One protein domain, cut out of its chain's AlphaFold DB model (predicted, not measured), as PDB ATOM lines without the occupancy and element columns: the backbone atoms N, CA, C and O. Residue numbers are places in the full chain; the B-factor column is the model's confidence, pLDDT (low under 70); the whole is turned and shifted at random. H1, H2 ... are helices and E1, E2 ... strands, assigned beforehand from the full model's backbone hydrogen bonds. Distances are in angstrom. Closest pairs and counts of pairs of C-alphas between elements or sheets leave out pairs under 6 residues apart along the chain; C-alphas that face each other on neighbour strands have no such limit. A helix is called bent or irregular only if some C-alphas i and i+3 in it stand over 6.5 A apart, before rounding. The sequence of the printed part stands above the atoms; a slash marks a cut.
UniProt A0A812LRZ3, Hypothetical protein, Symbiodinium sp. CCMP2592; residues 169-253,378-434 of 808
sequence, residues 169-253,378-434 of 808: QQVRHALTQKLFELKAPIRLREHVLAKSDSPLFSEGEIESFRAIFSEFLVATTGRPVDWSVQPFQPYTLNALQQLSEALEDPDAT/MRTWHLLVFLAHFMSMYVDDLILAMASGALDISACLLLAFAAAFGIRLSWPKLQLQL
ATOM      1  N   GLN A 169     -34.308 -35.890  12.165       91.31
ATOM      2  CA  GLN A 169     -34.609 -34.769  11.267       91.31
ATOM      3  C   GLN A 169     -35.448 -33.664  11.933       91.31
ATOM      4  O   GLN A 169     -35.116 -32.481  11.829       91.31
ATOM      5  N   GLN A 170     -36.528 -34.036  12.630       92.00
ATOM      6  CA  GLN A 170     -37.430 -33.079  13.288       92.00
ATOM      7  C   GLN A 170     -36.730 -32.336  14.431       92.00
ATOM      8  O   GLN A 170     -36.776 -31.107  14.491       92.00
ATOM      9  N   VAL A 171     -36.010 -33.076  15.280       94.06
ATOM     10  CA  VAL A 171     -35.212 -32.526  16.387       94.06
ATOM     11  C   VAL A 171     -34.149 -31.566  15.858       94.06
ATOM     12  O   VAL A 171     -34.022 -30.447  16.351       94.06
ATOM     13  N   ARG A 172     -33.420 -31.967  14.810       94.62
ATOM     14  CA  ARG A 172     -32.382 -31.155  14.171       94.62
ATOM     15  C   ARG A 172     -32.952 -29.853  13.619       94.62
ATOM     16  O   ARG A 172     -32.355 -28.803  13.848       94.62
ATOM     17  N   HIS A 173     -34.097 -29.884  12.935       92.94
ATOM     18  CA  HIS A 173     -34.742 -28.669  12.428       92.94
ATOM     19  C   HIS A 173     -35.188 -27.730  13.556       92.94
ATOM     20  O   HIS A 173     -34.869 -26.541  13.504       92.94
ATOM     21  N   ALA A 174     -35.861 -28.254  14.584       94.62
ATOM     22  CA  ALA A 174     -36.326 -27.459  15.720       94.62
ATOM     23  C   ALA A 174     -35.158 -26.823  16.495       94.62
ATOM     24  O   ALA A 174     -35.167 -25.619  16.758       94.62
ATOM     25  N   LEU A 175     -34.102 -27.595  16.783       95.00
ATOM     26  CA  LEU A 175     -32.889 -27.076  17.421       95.00
ATOM     27  C   LEU A 175     -32.189 -26.038  16.548       95.00
ATOM     28  O   LEU A 175     -31.789 -24.994  17.050       95.00
ATOM     29  N   THR A 176     -32.066 -26.281  15.242       93.38
ATOM     30  CA  THR A 176     -31.424 -25.337  14.316       93.38
ATOM     31  C   THR A 176     -32.159 -23.996  14.296       93.38
ATOM     32  O   THR A 176     -31.519 -22.950  14.400       93.38
ATOM     33  N   GLN A 177     -33.494 -24.009  14.225       94.38
ATOM     34  CA  GLN A 177     -34.308 -22.791  14.307       94.38
ATOM     35  C   GLN A 177     -34.065 -22.056  15.628       94.38
ATOM     36  O   GLN A 177     -33.746 -20.865  15.617       94.38
ATOM     37  N   LYS A 178     -34.109 -22.777  16.755       94.62
ATOM     38  CA  LYS A 178     -33.866 -22.197  18.079       94.62
ATOM     39  C   LYS A 178     -32.470 -21.584  18.203       94.62
ATOM     40  O   LYS A 178     -32.314 -20.475  18.704       94.62
ATOM     41  N   LEU A 179     -31.445 -22.273  17.713       95.69
ATOM     42  CA  LEU A 179     -30.062 -21.796  17.746       95.69
ATOM     43  C   LEU A 179     -29.866 -20.530  16.901       95.69
ATOM     44  O   LEU A 179     -29.098 -19.649  17.299       95.69
ATOM     45  N   PHE A 180     -30.577 -20.396  15.776       93.62
ATOM     46  CA  PHE A 180     -30.576 -19.161  14.993       93.62
ATOM     47  C   PHE A 180     -31.290 -18.008  15.705       93.62
ATOM     48  O   PHE A 180     -30.747 -16.903  15.721       93.62
ATOM     49  N   GLU A 181     -32.437 -18.254  16.349       93.56
ATOM     50  CA  GLU A 181     -33.122 -17.248  17.182       93.56
ATOM     51  C   GLU A 181     -32.195 -16.697  18.276       93.56
ATOM     52  O   GLU A 181     -32.137 -15.489  18.506       93.56
ATOM     53  N   LEU A 182     -31.415 -17.582  18.904       93.88
ATOM     54  CA  LEU A 182     -30.459 -17.244  19.962       93.88
ATOM     55  C   LEU A 182     -29.144 -16.639  19.447       93.88
ATOM     56  O   LEU A 182     -28.276 -16.293  20.254       93.88
ATOM     57  N   LYS A 183     -28.963 -16.546  18.120       95.00
ATOM     58  CA  LYS A 183     -27.698 -16.170  17.465       95.00
ATOM     59  C   LYS A 183     -26.506 -16.993  17.978       95.00
ATOM     60  O   LYS A 183     -25.386 -16.486  18.079       95.00
ATOM     61  N   ALA A 184     -26.741 -18.266  18.300       94.00
ATOM     62  CA  ALA A 184     -25.758 -19.144  18.931       94.00
ATOM     63  C   ALA A 184     -24.441 -19.281  18.138       94.00
ATOM     64  O   ALA A 184     -23.392 -19.201  18.774       94.00
ATOM     65  N   PRO A 185     -24.432 -19.371  16.787       92.88
ATOM     66  CA  PRO A 185     -23.181 -19.422  16.021       92.88
ATOM     67  C   PRO A 185     -22.262 -18.208  16.238       92.88
ATOM     68  O   PRO A 185     -21.046 -18.357  16.343       92.88
ATOM     69  N   ILE A 186     -22.835 -17.004  16.347       91.56
ATOM     70  CA  ILE A 186     -22.070 -15.768  16.581       91.56
ATOM     71  C   ILE A 186     -21.516 -15.770  18.008       91.56
ATOM     72  O   ILE A 186     -20.316 -15.578  18.201       91.56
ATOM     73  N   ARG A 187     -22.370 -16.090  18.992       94.06
ATOM     74  CA  ARG A 187     -21.974 -16.217  20.403       94.06
ATOM     75  C   ARG A 187     -20.865 -17.245  20.593       94.06
ATOM     76  O   ARG A 187     -19.934 -16.991  21.343       94.06
ATOM     77  N   LEU A 188     -20.934 -18.384  19.900       92.00
ATOM     78  CA  LEU A 188     -19.915 -19.431  19.966       92.00
ATOM     79  C   LEU A 188     -18.547 -18.913  19.502       92.00
ATOM     80  O   LEU A 188     -17.543 -19.169  20.164       92.00
ATOM     81  N   ARG A 189     -18.492 -18.159  18.397       89.44
ATOM     82  CA  ARG A 189     -17.233 -17.564  17.920       89.44
ATOM     83  C   ARG A 189     -16.644 -16.598  18.944       89.44
ATOM     84  O   ARG A 189     -15.460 -16.695  19.252       89.44
ATOM     85  N   GLU A 190     -17.461 -15.698  19.485       89.94
ATOM     86  CA  GLU A 190     -17.037 -14.745  20.521       89.94
ATOM     87  C   GLU A 190     -16.541 -15.466  21.778       89.94
ATOM     88  O   GLU A 190     -15.500 -15.119  22.333       89.94
ATOM     89  N   HIS A 191     -17.241 -16.526  22.176       90.00
ATOM     90  CA  HIS A 191     -16.914 -17.345  23.334       90.00
ATOM     91  C   HIS A 191     -15.545 -18.026  23.210       90.00
ATOM     92  O   HIS A 191     -14.726 -17.957  24.128       90.00
ATOM     93  N   VAL A 192     -15.276 -18.641  22.054       88.19
ATOM     94  CA  VAL A 192     -13.990 -19.290  21.754       88.19
ATOM     95  C   VAL A 192     -12.865 -18.259  21.662       88.19
ATOM     96  O   VAL A 192     -11.778 -18.492  22.192       88.19
ATOM     97  N   LEU A 193     -13.114 -17.102  21.038       86.62
ATOM     98  CA  LEU A 193     -12.135 -16.012  20.957       86.62
ATOM     99  C   LEU A 193     -11.767 -15.468  22.344       86.62
ATOM    100  O   LEU A 193     -10.593 -15.201  22.602       86.62
ATOM    101  N   ALA A 194     -12.749 -15.345  23.238       87.44
ATOM    102  CA  ALA A 194     -12.548 -14.894  24.610       87.44
ATOM    103  C   ALA A 194     -11.921 -15.961  25.525       87.44
ATOM    104  O   ALA A 194     -11.486 -15.616  26.621       87.44
ATOM    105  N   LYS A 195     -11.871 -17.234  25.095       85.19
ATOM    106  CA  LYS A 195     -11.495 -18.393  25.929       85.19
ATOM    107  C   LYS A 195     -12.236 -18.399  27.270       85.19
ATOM    108  O   LYS A 195     -11.620 -18.556  28.320       85.19
ATOM    109  N   SER A 196     -13.544 -18.156  27.228       84.94
ATOM    110  CA  SER A 196     -14.348 -18.073  28.446       84.94
ATOM    111  C   SER A 196     -14.443 -19.432  29.148       84.94
ATOM    112  O   SER A 196     -14.519 -20.474  28.498       84.94
ATOM    113  N   ASP A 197     -14.482 -19.405  30.479       86.00
ATOM    114  CA  ASP A 197     -14.733 -20.582  31.320       86.00
ATOM    115  C   ASP A 197     -16.232 -20.826  31.568       86.00
ATOM    116  O   ASP A 197     -16.629 -21.898  32.027       86.00
ATOM    117  N   SER A 198     -17.082 -19.832  31.284       87.31
ATOM    118  CA  SER A 198     -18.526 -19.925  31.515       87.31
ATOM    119  C   SER A 198     -19.212 -20.846  30.494       87.31
ATOM    120  O   SER A 198     -18.739 -20.969  29.373       87.31
ATOM    121  N   PRO A 199     -20.375 -21.442  30.793       89.44
ATOM    122  CA  PRO A 199     -21.176 -22.109  29.768       89.44
ATOM    123  C   PRO A 199     -21.638 -21.152  28.659       89.44
ATOM    124  O   PRO A 199     -21.918 -19.980  28.917       89.44
ATOM    125  N   LEU A 200     -21.751 -21.655  27.424       91.75
ATOM    126  CA  LEU A 200     -22.279 -20.885  26.288       91.75
ATOM    127  C   LEU A 200     -23.782 -20.579  26.426       91.75
ATOM    128  O   LEU A 200     -24.235 -19.510  26.008       91.75
ATOM    129  N   PHE A 201     -24.540 -21.527  26.984       94.62
ATOM    130  CA  PHE A 201     -25.994 -21.472  27.132       94.62
ATOM    131  C   PHE A 201     -26.396 -21.305  28.600       94.62
ATOM    132  O   PHE A 201     -25.792 -21.899  29.492       94.62
ATOM    133  N   SER A 202     -27.432 -20.508  28.837       93.69
ATOM    134  CA  SER A 202     -28.074 -20.325  30.142       93.69
ATOM    135  C   SER A 202     -29.023 -21.481  30.475       93.69
ATOM    136  O   SER A 202     -29.489 -22.187  29.584       93.69
ATOM    137  N   GLU A 203     -29.379 -21.647  31.752       91.06
ATOM    138  CA  GLU A 203     -30.296 -22.713  32.189       91.06
ATOM    139  C   GLU A 203     -31.659 -22.664  31.478       91.06
ATOM    140  O   GLU A 203     -32.181 -23.702  31.077       91.06
ATOM    141  N   GLY A 204     -32.208 -21.467  31.238       92.81
ATOM    142  CA  GLY A 204     -33.469 -21.313  30.502       92.81
ATOM    143  C   GLY A 204     -33.373 -21.735  29.030       92.81
ATOM    144  O   GLY A 204     -34.318 -22.296  28.479       92.81
ATOM    145  N   GLU A 205     -32.222 -21.511  28.389       94.38
ATOM    146  CA  GLU A 205     -31.966 -21.990  27.024       94.38
ATOM    147  C   GLU A 205     -31.827 -23.516  26.998       94.38
ATOM    148  O   GLU A 205     -32.408 -24.167  26.130       94.38
ATOM    149  N   ILE A 206     -31.138 -24.093  27.986       93.69
ATOM    150  CA  ILE A 206     -30.986 -25.546  28.138       93.69
ATOM    151  C   ILE A 206     -32.350 -26.225  28.303       93.69
ATOM    152  O   ILE A 206     -32.614 -27.230  27.642       93.69
ATOM    153  N   GLU A 207     -33.244 -25.654  29.111       93.50
ATOM    154  CA  GLU A 207     -34.594 -26.191  29.297       93.50
ATOM    155  C   GLU A 207     -35.408 -26.158  27.994       93.50
ATOM    156  O   GLU A 207     -36.127 -27.103  27.670       93.50
ATOM    157  N   SER A 208     -35.216 -25.125  27.166       94.81
ATOM    158  CA  SER A 208     -35.840 -25.073  25.840       94.81
ATOM    159  C   SER A 208     -35.334 -26.172  24.897       94.81
ATOM    160  O   SER A 208     -36.109 -26.708  24.107       94.81
ATOM    161  N   PHE A 209     -34.059 -26.566  25.003       95.88
ATOM    162  CA  PHE A 209     -33.517 -27.696  24.244       95.88
ATOM    163  C   PHE A 209     -34.087 -29.025  24.752       95.88
ATOM    164  O   PHE A 209     -34.479 -29.871  23.946       95.88
ATOM    165  N   ARG A 210     -34.203 -29.196  26.076       95.31
ATOM    166  CA  ARG A 210     -34.828 -30.378  26.694       95.31
ATOM    167  C   ARG A 210     -36.284 -30.547  26.288       95.31
ATOM    168  O   ARG A 210     -36.706 -31.677  26.060       95.31
ATOM    169  N   ALA A 211     -37.038 -29.459  26.136       94.62
ATOM    170  CA  ALA A 211     -38.415 -29.513  25.651       94.62
ATOM    171  C   ALA A 211     -38.509 -30.134  24.244       94.62
ATOM    172  O   ALA A 211     -39.337 -31.016  24.026       94.62
ATOM    173  N   ILE A 212     -37.605 -29.760  23.327       95.50
ATOM    174  CA  ILE A 212     -37.548 -30.313  21.960       95.50
ATOM    175  C   ILE A 212     -37.249 -31.818  21.988       95.50
ATOM    176  O   ILE A 212     -37.932 -32.605  21.331       95.50
ATOM    177  N   PHE A 213     -36.248 -32.243  22.768       94.62
ATOM    178  CA  PHE A 213     -35.954 -33.672  22.929       94.62
ATOM    179  C   PHE A 213     -37.108 -34.421  23.607       94.62
ATOM    180  O   PHE A 213     -37.403 -35.548  23.224       94.62
ATOM    181  N   SER A 214     -37.790 -33.798  24.571       94.31
ATOM    182  CA  SER A 214     -38.922 -34.406  25.277       94.31
ATOM    183  C   SER A 214     -40.099 -34.671  24.353       94.31
ATOM    184  O   SER A 214     -40.656 -35.764  24.384       94.31
ATOM    185  N   GLU A 215     -40.448 -33.708  23.500       94.12
ATOM    186  CA  GLU A 215     -41.507 -33.867  22.501       94.12
ATOM    187  C   GLU A 215     -41.218 -35.055  21.572       94.12
ATOM    188  O   GLU A 215     -42.061 -35.937  21.403       94.12
ATOM    189  N   PHE A 216     -39.990 -35.138  21.052       94.25
ATOM    190  CA  PHE A 216     -39.550 -36.242  20.197       94.25
ATOM    191  C   PHE A 216     -39.589 -37.607  20.905       94.25
ATOM    192  O   PHE A 216     -40.127 -38.580  20.366       94.25
ATOM    193  N   LEU A 217     -39.030 -37.690  22.115       92.38
ATOM    194  CA  LEU A 217     -38.949 -38.936  22.878       92.38
ATOM    195  C   LEU A 217     -40.331 -39.432  23.304       92.38
ATOM    196  O   LEU A 217     -40.596 -40.631  23.200       92.38
ATOM    197  N   VAL A 218     -41.230 -38.538  23.722       92.69
ATOM    198  CA  VAL A 218     -42.622 -38.888  24.043       92.69
ATOM    199  C   VAL A 218     -43.347 -39.383  22.795       92.69
ATOM    200  O   VAL A 218     -44.009 -40.418  22.856       92.69
ATOM    201  N   ALA A 219     -43.186 -38.702  21.656       91.06
ATOM    202  CA  ALA A 219     -43.818 -39.103  20.401       91.06
ATOM    203  C   ALA A 219     -43.341 -40.480  19.907       91.06
ATOM    204  O   ALA A 219     -44.131 -41.235  19.345       91.06
ATOM    205  N   THR A 220     -42.071 -40.823  20.142       89.19
ATOM    206  CA  THR A 220     -41.472 -42.072  19.642       89.19
ATOM    207  C   THR A 220     -41.646 -43.242  20.614       89.19
ATOM    208  O   THR A 220     -41.920 -44.360  20.192       89.19
ATOM    209  N   THR A 221     -41.507 -43.007  21.922       87.81
ATOM    210  CA  THR A 221     -41.512 -44.076  22.943       87.81
ATOM    211  C   THR A 221     -42.815 -44.182  23.736       87.81
ATOM    212  O   THR A 221     -42.986 -45.138  24.494       87.81
ATOM    213  N   GLY A 222     -43.713 -43.196  23.623       87.62
ATOM    214  CA  GLY A 222     -44.985 -43.139  24.351       87.62
ATOM    215  C   GLY A 222     -44.862 -42.906  25.863       87.62
ATOM    216  O   GLY A 222     -45.856 -43.037  26.575       87.62
ATOM    217  N   ARG A 223     -43.665 -42.590  26.377       90.50
ATOM    218  CA  ARG A 223     -43.378 -42.419  27.813       90.50
ATOM    219  C   ARG A 223     -42.864 -41.005  28.112       90.50
ATOM    220  O   ARG A 223     -42.110 -40.472  27.297       90.50
ATOM    221  N   PRO A 224     -43.226 -40.402  29.263       88.19
ATOM    222  CA  PRO A 224     -42.646 -39.129  29.688       88.19
ATOM    223  C   PRO A 224     -41.137 -39.273  29.911       88.19
ATOM    224  O   PRO A 224     -40.672 -40.334  30.325       88.19
ATOM    225  N   VAL A 225     -40.389 -38.204  29.635       88.75
ATOM    226  CA  VAL A 225     -38.930 -38.189  29.804       88.75
ATOM    227  C   VAL A 225     -38.565 -37.820  31.231       88.75
ATOM    228  O   VAL A 225     -39.052 -36.822  31.765       88.75
ATOM    229  N   ASP A 226     -37.675 -38.606  31.831       88.19
ATOM    230  CA  ASP A 226     -37.087 -38.307  33.132       88.19
ATOM    231  C   ASP A 226     -35.717 -37.631  32.964       88.19
ATOM    232  O   ASP A 226     -34.721 -38.265  32.608       88.19
ATOM    233  N   TRP A 227     -35.682 -36.325  33.240       87.12
ATOM    234  CA  TRP A 227     -34.472 -35.498  33.237       87.12
ATOM    235  C   TRP A 227     -33.769 -35.450  34.601       87.12
ATOM    236  O   TRP A 227     -32.883 -34.617  34.800       87.12
ATOM    237  N   SER A 228     -34.162 -36.301  35.558       81.12
ATOM    238  CA  SER A 228     -33.531 -36.345  36.871       81.12
ATOM    239  C   SER A 228     -32.039 -36.664  36.766       81.12
ATOM    240  O   SER A 228     -31.575 -37.482  35.968       81.12
ATOM    241  N   VAL A 229     -31.275 -35.957  37.591       74.56
ATOM    242  CA  VAL A 229     -29.831 -36.104  37.713       74.56
ATOM    243  C   VAL A 229     -29.591 -36.823  39.032       74.56
ATOM    244  O   VAL A 229     -29.942 -36.308  40.095       74.56
ATOM    245  N   GLN A 230     -29.061 -38.044  38.967       65.88
ATOM    246  CA  GLN A 230     -28.766 -38.819  40.172       65.88
ATOM    247  C   GLN A 230     -27.636 -38.144  40.971       65.88
ATOM    248  O   GLN A 230     -26.750 -37.531  40.366       65.88
ATOM    249  N   PRO A 231     -27.622 -38.246  42.315       52.06
ATOM    250  CA  PRO A 231     -26.541 -37.694  43.123       52.06
ATOM    251  C   PRO A 231     -25.176 -38.161  42.613       52.06
ATOM    252  O   PRO A 231     -24.968 -39.357  42.416       52.06
ATOM    253  N   PHE A 232     -24.260 -37.206  42.426       49.59
ATOM    254  CA  PHE A 232     -22.890 -37.408  41.936       49.59
ATOM    255  C   PHE A 232     -22.749 -37.800  40.447       49.59
ATOM    256  O   PHE A 232     -21.616 -37.887  39.979       49.59
ATOM    257  N   GLN A 233     -23.850 -37.926  39.683       57.94
ATOM    258  CA  GLN A 233     -23.840 -38.237  38.246       57.94
ATOM    259  C   GLN A 233     -24.236 -37.007  37.434       57.94
ATOM    260  O   GLN A 233     -25.384 -36.600  37.530       57.94
ATOM    261  N   PRO A 234     -23.382 -36.406  36.592       65.44
ATOM    262  CA  PRO A 234     -23.762 -35.187  35.874       65.44
ATOM    263  C   PRO A 234     -24.733 -35.428  34.703       65.44
ATOM    264  O   PRO A 234     -25.337 -34.473  34.219       65.44
ATOM    265  N   TYR A 235     -24.875 -36.674  34.235       75.06
ATOM    266  CA  TYR A 235     -25.686 -37.014  33.063       75.06
ATOM    267  C   TYR A 235     -27.137 -37.345  33.406       75.06
ATOM    268  O   TYR A 235     -27.425 -38.044  34.378       75.06
ATOM    269  N   THR A 236     -28.044 -36.948  32.517       80.81
ATOM    270  CA  THR A 236     -29.457 -37.349  32.551       80.81
ATOM    271  C   THR A 236     -29.610 -38.757  31.960       80.81
ATOM    272  O   THR A 236     -30.058 -38.928  30.824       80.81
ATOM    273  N   LEU A 237     -29.157 -39.775  32.705       76.12
ATOM    274  CA  LEU A 237     -29.019 -41.157  32.215       76.12
ATOM    275  C   LEU A 237     -30.341 -41.768  31.738       76.12
ATOM    276  O   LEU A 237     -30.353 -42.439  30.711       76.12
ATOM    277  N   ASN A 238     -31.450 -41.490  32.428       80.06
ATOM    278  CA  ASN A 238     -32.768 -42.008  32.050       80.06
ATOM    279  C   ASN A 238     -33.220 -41.450  30.689       80.06
ATOM    280  O   ASN A 238     -33.660 -42.205  29.822       80.06
ATOM    281  N   ALA A 239     -33.018 -40.149  30.455       84.06
ATOM    282  CA  ALA A 239     -33.268 -39.527  29.155       84.06
ATOM    283  C   ALA A 239     -32.335 -40.068  28.050       84.06
ATOM    284  O   ALA A 239     -32.786 -40.293  26.928       84.06
ATOM    285  N   LEU A 240     -31.052 -40.315  28.352       85.12
ATOM    286  CA  LEU A 240     -30.100 -40.910  27.399       85.12
ATOM    287  C   LEU A 240     -30.474 -42.350  27.029       85.12
ATOM    288  O   LEU A 240     -30.401 -42.715  25.858       85.12
ATOM    289  N   GLN A 241     -30.913 -43.154  28.000       82.44
ATOM    290  CA  GLN A 241     -31.384 -44.516  27.759       82.44
ATOM    291  C   GLN A 241     -32.626 -44.517  26.862       82.44
ATOM    292  O   GLN A 241     -32.671 -45.238  25.868       82.44
ATOM    293  N   GLN A 242     -33.603 -43.657  27.158       86.12
ATOM    294  CA  GLN A 242     -34.805 -43.520  26.336       86.12
ATOM    295  C   GLN A 242     -34.478 -43.046  24.909       86.12
ATOM    296  O   GLN A 242     -35.107 -43.498  23.951       86.12
ATOM    297  N   LEU A 243     -33.475 -42.175  24.749       88.69
ATOM    298  CA  LEU A 243     -32.967 -41.773  23.438       88.69
ATOM    299  C   LEU A 243     -32.299 -42.936  22.697       88.69
ATOM    300  O   LEU A 243     -32.568 -43.122  21.514       88.69
ATOM    301  N   SER A 244     -31.484 -43.741  23.378       86.75
ATOM    302  CA  SER A 244     -30.870 -44.943  22.802       86.75
ATOM    303  C   SER A 244     -31.920 -45.933  22.288       86.75
ATOM    304  O   SER A 244     -31.761 -46.488  21.203       86.75
ATOM    305  N   GLU A 245     -33.014 -46.117  23.034       86.00
ATOM    306  CA  GLU A 245     -34.152 -46.951  22.628       86.00
ATOM    307  C   GLU A 245     -34.879 -46.366  21.405       86.00
ATOM    308  O   GLU A 245     -35.154 -47.089  20.450       86.00
ATOM    309  N   ALA A 246     -35.144 -45.054  21.392       87.56
ATOM    310  CA  ALA A 246     -35.791 -44.371  20.265       87.56
ATOM    311  C   ALA A 246     -34.955 -44.423  18.969       87.56
ATOM    312  O   ALA A 246     -35.496 -44.469  17.857       87.56
ATOM    313  N   LEU A 247     -33.627 -44.415  19.105       87.88
ATOM    314  CA  LEU A 247     -32.689 -44.497  17.988       87.88
ATOM    315  C   LEU A 247     -32.389 -45.934  17.540       87.88
ATOM    316  O   LEU A 247     -31.778 -46.088  16.485       87.88
ATOM    317  N   GLU A 248     -32.850 -46.951  18.280       84.56
ATOM    318  CA  GLU A 248     -32.510 -48.367  18.062       84.56
ATOM    319  C   GLU A 248     -30.989 -48.590  17.991       84.56
ATOM    320  O   GLU A 248     -30.467 -49.189  17.049       84.56
ATOM    321  N   ASP A 249     -30.261 -48.059  18.979       81.38
ATOM    322  CA  ASP A 249     -28.802 -48.158  19.003       81.38
ATOM    323  C   ASP A 249     -28.317 -49.629  19.060       81.38
ATOM    324  O   ASP A 249     -28.829 -50.416  19.863       81.38
ATOM    325  N   PRO A 250     -27.337 -50.028  18.223       72.69
ATOM    326  CA  PRO A 250     -26.924 -51.425  18.088       72.69
ATOM    327  C   PRO A 250     -26.074 -51.965  19.255       72.69
ATOM    328  O   PRO A 250     -25.857 -53.176  19.327       72.69
ATOM    329  N   ASP A 251     -25.570 -51.118  20.158       70.19
ATOM    330  CA  ASP A 251     -24.704 -51.530  21.270       70.19
ATOM    331  C   ASP A 251     -25.519 -51.815  22.553       70.19
ATOM    332  O   ASP A 251     -25.596 -50.986  23.459       70.19
ATOM    333  N   ALA A 252     -26.136 -53.005  22.632       55.25
ATOM    334  CA  ALA A 252     -27.117 -53.366  23.673       55.25
ATOM    335  C   ALA A 252     -26.695 -54.471  24.683       55.25
ATOM    336  O   ALA A 252     -27.541 -54.970  25.423       55.25
ATOM    337  N   THR A 253     -25.423 -54.895  24.759       44.09
ATOM    338  CA  THR A 253     -24.997 -56.075  25.566       44.09
ATOM    339  C   THR A 253     -23.959 -55.784  26.661       44.09
ATOM    340  O   THR A 253     -23.135 -54.890  26.526       44.09
ATOM    341  N   MET A 378     -21.241 -40.292  19.814       88.56
ATOM    342  CA  MET A 378     -20.739 -40.177  18.446       88.56
ATOM    343  C   MET A 378     -21.787 -40.590  17.408       88.56
ATOM    344  O   MET A 378     -22.097 -39.806  16.511       88.56
ATOM    345  N   ARG A 379     -22.403 -41.770  17.561       88.31
ATOM    346  CA  ARG A 379     -23.463 -42.248  16.652       88.31
ATOM    347  C   ARG A 379     -24.670 -41.307  16.639       88.31
ATOM    348  O   ARG A 379     -25.190 -40.972  15.574       88.31
ATOM    349  N   THR A 380     -25.065 -40.811  17.809       91.19
ATOM    350  CA  THR A 380     -26.147 -39.827  17.947       91.19
ATOM    351  C   THR A 380     -25.790 -38.495  17.288       91.19
ATOM    352  O   THR A 380     -26.613 -37.912  16.585       91.19
ATOM    353  N   TRP A 381     -24.563 -38.004  17.466       93.44
ATOM    354  CA  TRP A 381     -24.095 -36.753  16.873       93.44
ATOM    355  C   TRP A 381     -23.976 -36.834  15.359       93.44
ATOM    356  O   TRP A 381     -24.325 -35.865  14.686       93.44
ATOM    357  N   HIS A 382     -23.584 -37.981  14.805       91.44
ATOM    358  CA  HIS A 382     -23.609 -38.182  13.360       91.44
ATOM    359  C   HIS A 382     -25.029 -38.012  12.797       91.44
ATOM    360  O   HIS A 382     -25.225 -37.280  11.822       91.44
ATOM    361  N   LEU A 383     -26.034 -38.602  13.459       90.38
ATOM    362  CA  LEU A 383     -27.451 -38.438  13.110       90.38
ATOM    363  C   LEU A 383     -27.964 -37.007  13.346       90.38
ATOM    364  O   LEU A 383     -28.805 -36.506  12.598       90.38
ATOM    365  N   LEU A 384     -27.459 -36.332  14.380       92.25
ATOM    366  CA  LEU A 384     -27.829 -34.956  14.702       92.25
ATOM    367  C   LEU A 384     -27.226 -33.939  13.725       92.25
ATOM    368  O   LEU A 384     -27.818 -32.887  13.519       92.25
ATOM    369  N   VAL A 385     -26.072 -34.225  13.118       91.44
ATOM    370  CA  VAL A 385     -25.466 -33.369  12.088       91.44
ATOM    371  C   VAL A 385     -26.062 -33.682  10.718       91.44
ATOM    372  O   VAL A 385     -26.517 -32.763  10.043       91.44
ATOM    373  N   PHE A 386     -26.088 -34.960  10.319       87.75
ATOM    374  CA  PHE A 386     -26.675 -35.475   9.068       87.75
ATOM    375  C   PHE A 386     -26.271 -34.728   7.777       87.75
ATOM    376  O   PHE A 386     -26.990 -34.717   6.780       87.75
ATOM    377  N   LEU A 387     -25.110 -34.079   7.793       82.81
ATOM    378  CA  LEU A 387     -24.476 -33.423   6.649       82.81
ATOM    379  C   LEU A 387     -23.162 -34.135   6.329       82.81
ATOM    380  O   LEU A 387     -22.699 -34.939   7.126       82.81
ATOM    381  N   ALA A 388     -22.523 -33.828   5.201       77.75
ATOM    382  CA  ALA A 388     -21.180 -34.336   4.924       77.75
ATOM    383  C   ALA A 388     -20.173 -33.787   5.954       77.75
ATOM    384  O   ALA A 388     -19.963 -32.571   6.036       77.75
ATOM    385  N   HIS A 389     -19.570 -34.671   6.752       84.12
ATOM    386  CA  HIS A 389     -18.607 -34.314   7.796       84.12
ATOM    387  C   HIS A 389     -17.657 -35.471   8.127       84.12
ATOM    388  O   HIS A 389     -17.942 -36.628   7.840       84.12
ATOM    389  N   PHE A 390     -16.543 -35.138   8.771       84.50
ATOM    390  CA  PHE A 390     -15.665 -36.050   9.490       84.50
ATOM    391  C   PHE A 390     -15.817 -35.784  10.988       84.50
ATOM    392  O   PHE A 390     -15.713 -34.635  11.422       84.50
ATOM    393  N   MET A 391     -16.024 -36.823  11.788       87.81
ATOM    394  CA  MET A 391     -16.029 -36.706  13.244       87.81
ATOM    395  C   MET A 391     -15.350 -37.919  13.861       87.81
ATOM    396  O   MET A 391     -15.534 -39.041  13.405       87.81
ATOM    397  N   SER A 392     -14.538 -37.701  14.891       86.00
ATOM    398  CA  SER A 392     -13.869 -38.783  15.613       86.00
ATOM    399  C   SER A 392     -13.638 -38.393  17.062       86.00
ATOM    400  O   SER A 392     -13.415 -37.223  17.368       86.00
ATOM    401  N   MET A 393     -13.672 -39.378  17.956       82.50
ATOM    402  CA  MET A 393     -13.337 -39.197  19.359       82.50
ATOM    403  C   MET A 393     -12.221 -40.159  19.753       82.50
ATOM    404  O   MET A 393     -12.329 -41.371  19.574       82.50
ATOM    405  N   TYR A 394     -11.145 -39.617  20.320       77.00
ATOM    406  CA  TYR A 394     -10.086 -40.414  20.924       77.00
ATOM    407  C   TYR A 394     -10.078 -40.181  22.430       77.00
ATOM    408  O   TYR A 394      -9.574 -39.166  22.903       77.00
ATOM    409  N   VAL A 395     -10.624 -41.139  23.180       72.56
ATOM    410  CA  VAL A 395     -10.826 -41.012  24.633       72.56
ATOM    411  C   VAL A 395     -11.718 -39.798  24.937       72.56
ATOM    412  O   VAL A 395     -12.910 -39.881  24.663       72.56
ATOM    413  N   ASP A 396     -11.192 -38.692  25.465       75.81
ATOM    414  CA  ASP A 396     -11.898 -37.424  25.706       75.81
ATOM    415  C   ASP A 396     -11.791 -36.410  24.559       75.81
ATOM    416  O   ASP A 396     -12.560 -35.447  24.516       75.81
ATOM    417  N   ASP A 397     -10.852 -36.595  23.632       79.88
ATOM    418  CA  ASP A 397     -10.560 -35.609  22.596       79.88
ATOM    419  C   ASP A 397     -11.464 -35.811  21.365       79.88
ATOM    420  O   ASP A 397     -11.199 -36.656  20.503       79.88
ATOM    421  N   LEU A 398     -12.515 -34.993  21.258       86.31
ATOM    422  CA  LEU A 398     -13.418 -34.924  20.104       86.31
ATOM    423  C   LEU A 398     -12.868 -34.005  19.002       86.31
ATOM    424  O   LEU A 398     -12.420 -32.891  19.274       86.31
ATOM    425  N   ILE A 399     -12.994 -34.434  17.747       88.31
ATOM    426  CA  ILE A 399     -12.772 -33.598  16.567       88.31
ATOM    427  C   ILE A 399     -13.970 -33.665  15.618       88.31
ATOM    428  O   ILE A 399     -14.477 -34.745  15.325       88.31
ATOM    429  N   LEU A 400     -14.397 -32.502  15.119       88.00
ATOM    430  CA  LEU A 400     -15.393 -32.340  14.059       88.00
ATOM    431  C   LEU A 400     -14.768 -31.496  12.944       88.00
ATOM    432  O   LEU A 400     -14.333 -30.369  13.182       88.00
ATOM    433  N   ALA A 401     -14.742 -32.026  11.725       83.88
ATOM    434  CA  ALA A 401     -14.260 -31.338  10.537       83.88
ATOM    435  C   ALA A 401     -15.304 -31.434   9.422       83.88
ATOM    436  O   ALA A 401     -15.762 -32.512   9.066       83.88
ATOM    437  N   MET A 402     -15.694 -30.299   8.853       81.12
ATOM    438  CA  MET A 402     -16.677 -30.238   7.770       81.12
ATOM    439  C   MET A 402     -16.527 -28.939   6.978       81.12
ATOM    440  O   MET A 402     -15.676 -28.103   7.292       81.12
ATOM    441  N   ALA A 403     -17.357 -28.751   5.950       74.00
ATOM    442  CA  ALA A 403     -17.383 -27.505   5.192       74.00
ATOM    443  C   ALA A 403     -17.661 -26.301   6.113       74.00
ATOM    444  O   ALA A 403     -18.611 -26.302   6.900       74.00
ATOM    445  N   SER A 404     -16.856 -25.242   5.979       71.75
ATOM    446  CA  SER A 404     -16.874 -24.082   6.884       71.75
ATOM    447  C   SER A 404     -18.227 -23.371   6.966       71.75
ATOM    448  O   SER A 404     -18.525 -22.755   7.982       71.75
ATOM    449  N   GLY A 405     -19.057 -23.461   5.921       74.50
ATOM    450  CA  GLY A 405     -20.391 -22.854   5.900       74.50
ATOM    451  C   GLY A 405     -21.383 -23.472   6.893       74.50
ATOM    452  O   GLY A 405     -22.303 -22.784   7.320       74.50
ATOM    453  N   ALA A 406     -21.192 -24.737   7.280       81.12
ATOM    454  CA  ALA A 406     -22.076 -25.455   8.201       81.12
ATOM    455  C   ALA A 406     -21.425 -25.750   9.568       81.12
ATOM    456  O   ALA A 406     -22.121 -26.147  10.498       81.12
ATOM    457  N   LEU A 407     -20.116 -25.513   9.715       85.69
ATOM    458  CA  LEU A 407     -19.356 -25.879  10.914       85.69
ATOM    459  C   LEU A 407     -19.937 -25.279  12.201       85.69
ATOM    460  O   LEU A 407     -20.150 -26.004  13.166       85.69
ATOM    461  N   ASP A 408     -20.215 -23.975  12.221       90.25
ATOM    462  CA  ASP A 408     -20.629 -23.299  13.455       90.25
ATOM    463  C   ASP A 408     -21.996 -23.775  13.947       90.25
ATOM    464  O   ASP A 408     -22.192 -23.972  15.145       90.25
ATOM    465  N   ILE A 409     -22.947 -23.967  13.024       92.25
ATOM    466  CA  ILE A 409     -24.288 -24.435  13.379       92.25
ATOM    467  C   ILE A 409     -24.251 -25.903  13.806       92.25
ATOM    468  O   ILE A 409     -24.872 -26.251  14.806       92.25
ATOM    469  N   SER A 410     -23.461 -26.745  13.135       92.69
ATOM    470  CA  SER A 410     -23.258 -28.138  13.539       92.69
ATOM    471  C   SER A 410     -22.564 -28.248  14.897       92.69
ATOM    472  O   SER A 410     -23.012 -29.015  15.743       92.69
ATOM    473  N   ALA A 411     -21.550 -27.423  15.169       92.75
ATOM    474  CA  ALA A 411     -20.939 -27.339  16.494       92.75
ATOM    475  C   ALA A 411     -21.963 -26.901  17.555       92.75
ATOM    476  O   ALA A 411     -22.031 -27.501  18.625       92.75
ATOM    477  N   CYS A 412     -22.816 -25.915  17.255       94.56
ATOM    478  CA  CYS A 412     -23.887 -25.500  18.164       94.56
ATOM    479  C   CYS A 412     -24.910 -26.616  18.431       94.56
ATOM    480  O   CYS A 412     -25.378 -26.721  19.559       94.56
ATOM    481  N   LEU A 413     -25.235 -27.460  17.443       95.62
ATOM    482  CA  LEU A 413     -26.109 -28.624  17.640       95.62
ATOM    483  C   LEU A 413     -25.501 -29.621  18.637       95.62
ATOM    484  O   LEU A 413     -26.184 -30.046  19.569       95.62
ATOM    485  N   LEU A 414     -24.211 -29.938  18.488       94.44
ATOM    486  CA  LEU A 414     -23.478 -30.804  19.420       94.44
ATOM    487  C   LEU A 414     -23.424 -30.200  20.828       94.44
ATOM    488  O   LEU A 414     -23.652 -30.903  21.809       94.44
ATOM    489  N   LEU A 415     -23.163 -28.894  20.937       94.25
ATOM    490  CA  LEU A 415     -23.113 -28.188  22.219       94.25
ATOM    491  C   LEU A 415     -24.492 -28.092  22.886       94.25
ATOM    492  O   LEU A 415     -24.581 -28.204  24.105       94.25
ATOM    493  N   ALA A 416     -25.564 -27.907  22.112       94.88
ATOM    494  CA  ALA A 416     -26.934 -27.894  22.621       94.88
ATOM    495  C   ALA A 416     -27.342 -29.276  23.139       94.88
ATOM    496  O   ALA A 416     -27.910 -29.378  24.224       94.88
ATOM    497  N   PHE A 417     -26.988 -30.338  22.408       95.19
ATOM    498  CA  PHE A 417     -27.132 -31.711  22.884       95.19
ATOM    499  C   PHE A 417     -26.343 -31.923  24.182       95.19
ATOM    500  O   PHE A 417     -26.904 -32.352  25.186       95.19
ATOM    501  N   ALA A 418     -25.055 -31.566  24.192       91.56
ATOM    502  CA  ALA A 418     -24.202 -31.714  25.365       91.56
ATOM    503  C   ALA A 418     -24.790 -30.998  26.589       91.56
ATOM    504  O   ALA A 418     -24.889 -31.590  27.660       91.56
ATOM    505  N   ALA A 419     -25.264 -29.764  26.416       90.75
ATOM    506  CA  ALA A 419     -25.878 -28.994  27.487       90.75
ATOM    507  C   ALA A 419     -27.214 -29.597  27.964       90.75
ATOM    508  O   ALA A 419     -27.446 -29.677  29.169       90.75
ATOM    509  N   ALA A 420     -28.068 -30.076  27.049       91.69
ATOM    510  CA  ALA A 420     -29.354 -30.689  27.389       91.69
ATOM    511  C   ALA A 420     -29.192 -31.950  28.256       91.69
ATOM    512  O   ALA A 420     -29.899 -32.100  29.257       91.69
ATOM    513  N   PHE A 421     -28.228 -32.811  27.901       88.88
ATOM    514  CA  PHE A 421     -27.984 -34.105  28.551       88.88
ATOM    515  C   PHE A 421     -26.935 -34.068  29.681       88.88
ATOM    516  O   PHE A 421     -26.620 -35.102  30.274       88.88
ATOM    517  N   GLY A 422     -26.396 -32.886  30.004       82.88
ATOM    518  CA  GLY A 422     -25.446 -32.698  31.108       82.88
ATOM    519  C   GLY A 422     -24.004 -33.123  30.799       82.88
ATOM    520  O   GLY A 422     -23.211 -33.352  31.715       82.88
ATOM    521  N   ILE A 423     -23.636 -33.230  29.519       84.94
ATOM    522  CA  ILE A 423     -22.271 -33.537  29.084       84.94
ATOM    523  C   ILE A 423     -21.360 -32.348  29.399       84.94
ATOM    524  O   ILE A 423     -21.484 -31.269  28.819       84.94
ATOM    525  N   ARG A 424     -20.427 -32.546  30.336       77.12
ATOM    526  CA  ARG A 424     -19.476 -31.509  30.747       77.12
ATOM    527  C   ARG A 424     -18.359 -31.365  29.720       77.12
ATOM    528  O   ARG A 424     -17.700 -32.338  29.369       77.12
ATOM    529  N   LEU A 425     -18.124 -30.128  29.295       79.88
ATOM    530  CA  LEU A 425     -17.070 -29.760  28.358       79.88
ATOM    531  C   LEU A 425     -16.089 -28.807  29.035       79.88
ATOM    532  O   LEU A 425     -16.470 -27.968  29.849       79.88
ATOM    533  N   SER A 426     -14.816 -28.912  28.667       83.06
ATOM    534  CA  SER A 426     -13.797 -27.952  29.085       83.06
ATOM    535  C   SER A 426     -13.828 -26.736  28.156       83.06
ATOM    536  O   SER A 426     -13.068 -26.696  27.188       83.06
ATOM    537  N   TRP A 427     -14.664 -25.738  28.455       83.81
ATOM    538  CA  TRP A 427     -14.809 -24.501  27.666       83.81
ATOM    539  C   TRP A 427     -13.488 -23.819  27.261       83.81
ATOM    540  O   TRP A 427     -13.306 -23.595  26.064       83.81
ATOM    541  N   PRO A 428     -12.491 -23.617  28.149       80.25
ATOM    542  CA  PRO A 428     -11.221 -22.989  27.754       80.25
ATOM    543  C   PRO A 428     -10.355 -23.848  26.816       80.25
ATOM    544  O   PRO A 428      -9.394 -23.350  26.226       80.25
ATOM    545  N   LYS A 429     -10.667 -25.144  26.667       81.06
ATOM    546  CA  LYS A 429     -10.016 -26.043  25.699       81.06
ATOM    547  C   LYS A 429     -10.791 -26.155  24.389       81.06
ATOM    548  O   LYS A 429     -10.250 -26.720  23.441       81.06
ATOM    549  N   LEU A 430     -12.026 -25.651  24.324       85.00
ATOM    550  CA  LEU A 430     -12.832 -25.693  23.113       85.00
ATOM    551  C   LEU A 430     -12.155 -24.854  22.029       85.00
ATOM    552  O   LEU A 430     -11.859 -23.675  22.216       85.00
ATOM    553  N   GLN A 431     -11.912 -25.473  20.879       84.31
ATOM    554  CA  GLN A 431     -11.317 -24.811  19.729       84.31
ATOM    555  C   GLN A 431     -12.292 -24.868  18.562       84.31
ATOM    556  O   GLN A 431     -12.687 -25.944  18.125       84.31
ATOM    557  N   LEU A 432     -12.642 -23.699  18.032       80.44
ATOM    558  CA  LEU A 432     -13.369 -23.561  16.776       80.44
ATOM    559  C   LEU A 432     -12.422 -22.925  15.762       80.44
ATOM    560  O   LEU A 432     -12.109 -21.738  15.843       80.44
ATOM    561  N   GLN A 433     -11.912 -23.741  14.845       69.62
ATOM    562  CA  GLN A 433     -10.872 -23.339  13.908       69.62
ATOM    563  C   GLN A 433     -11.403 -23.337  12.475       69.62
ATOM    564  O   GLN A 433     -11.590 -24.382  11.856       69.62
ATOM    565  N   LEU A 434     -11.627 -22.143  11.926       57.88
ATOM    566  CA  LEU A 434     -12.003 -21.964  10.526       57.88
ATOM    567  C   LEU A 434     -10.740 -21.987   9.656       57.88
ATOM    568  O   LEU A 434     -10.061 -20.977   9.499       57.88
TER     569      LEU A 434
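What this domain is: This is residues 169 to 253 and 378 to 434 of the 808 residues of the protein "Hypothetical protein" of Symbiodinium sp. CCMP2592 (UniProt A0A812LRZ3). A two-stranded hairpin, E1 and E2, covers one side of a body of helices that cross one another round H6. H6 runs through the middle, with H1, H2, H3 and H5 packed on it, while H4 packs on the end part of H3, away from the hairpin. The printed part has 142 residues, with the named elements in the order H1 H2 H3 H4 H5 E1 E2 H6; the sheet is antiparallel and the class is mostly helix. The whole is compact and rounded, with a radius of gyration of the C-alphas of 15.0 A and spans of 41 by 32 by 31 A.

Where its parts are: E1 is residues 389 to 394, 16.8 A long, and E2 is residues 397 to 402, 16.9 A. C-alpha 389 is at (-18.607, -34.314, 7.796). H6, residues 404 to 421, is 26.3 A long and irregular: C-alphas 405 and 408 are 7.6 A apart. It ends at C-alpha 421, (-27.984, -34.105, 28.551). H5 is residues 378 to 385, 10.4 A. H1, residues 169 to 181, is 18.6 A long and begins at (-34.609, -34.769, 11.267). H2 is residues 184 to 194, 15.0 A; H3, the longest helix by residues, is residues 203 to 221, 25.8 A; H4 is residues 237 to 247, 15.1 A.

How they stand to each other: E1 and E2 form an antiparallel hairpin, their directions at 171 degrees; N 390 and O 401 are 2.8 A apart and N 392 and O 399 3.0 A, within hydrogen-bond range. The closest C-alphas of H5 and E1, Met 378 and Met 393, are 7.5 A apart; those of E2 and H6, Ala 401 and Leu 407, are also 7.5 A apart. H6 is the hub, touching four helices. It touches H5 at a steep tilt of 56 degrees, opposite ways, closest at the C-alphas of Val 385 and Ser 410, 5.9 A. It is about perpendicular to H2, at 90 degrees, and touches it, closest at the C-alphas of Pro 185 and Asp 408, 5.3 A. H1 and H3 touch at a shallow tilt of 16 degrees, opposite ways, closest at the C-alphas of Val 171 and Ile 212, 6.4 A. H4 touches H3, through residues 217 to 221 of H3 alone, closest at the C-alphas of Thr 220 and Ala 246, 6.2 A. In H1 to H5 every O i to N i+4 pair is within hydrogen-bond range; in H6, 12 of 14 are.

The domain as a whole: The two C-alphas farthest apart, Ala 194 and Thr 253, are 43.0 A apart. Residues 254 to 377 are not printed, and C-alphas 253 and 378 are 17.9 A apart across this cut. The link from H3 to H4 is long, 15 residues. Residues 422 to 434 hold no named element. The pLDDT is under 70 at residues 230 to 234, 252 to 253 and 433 to 434.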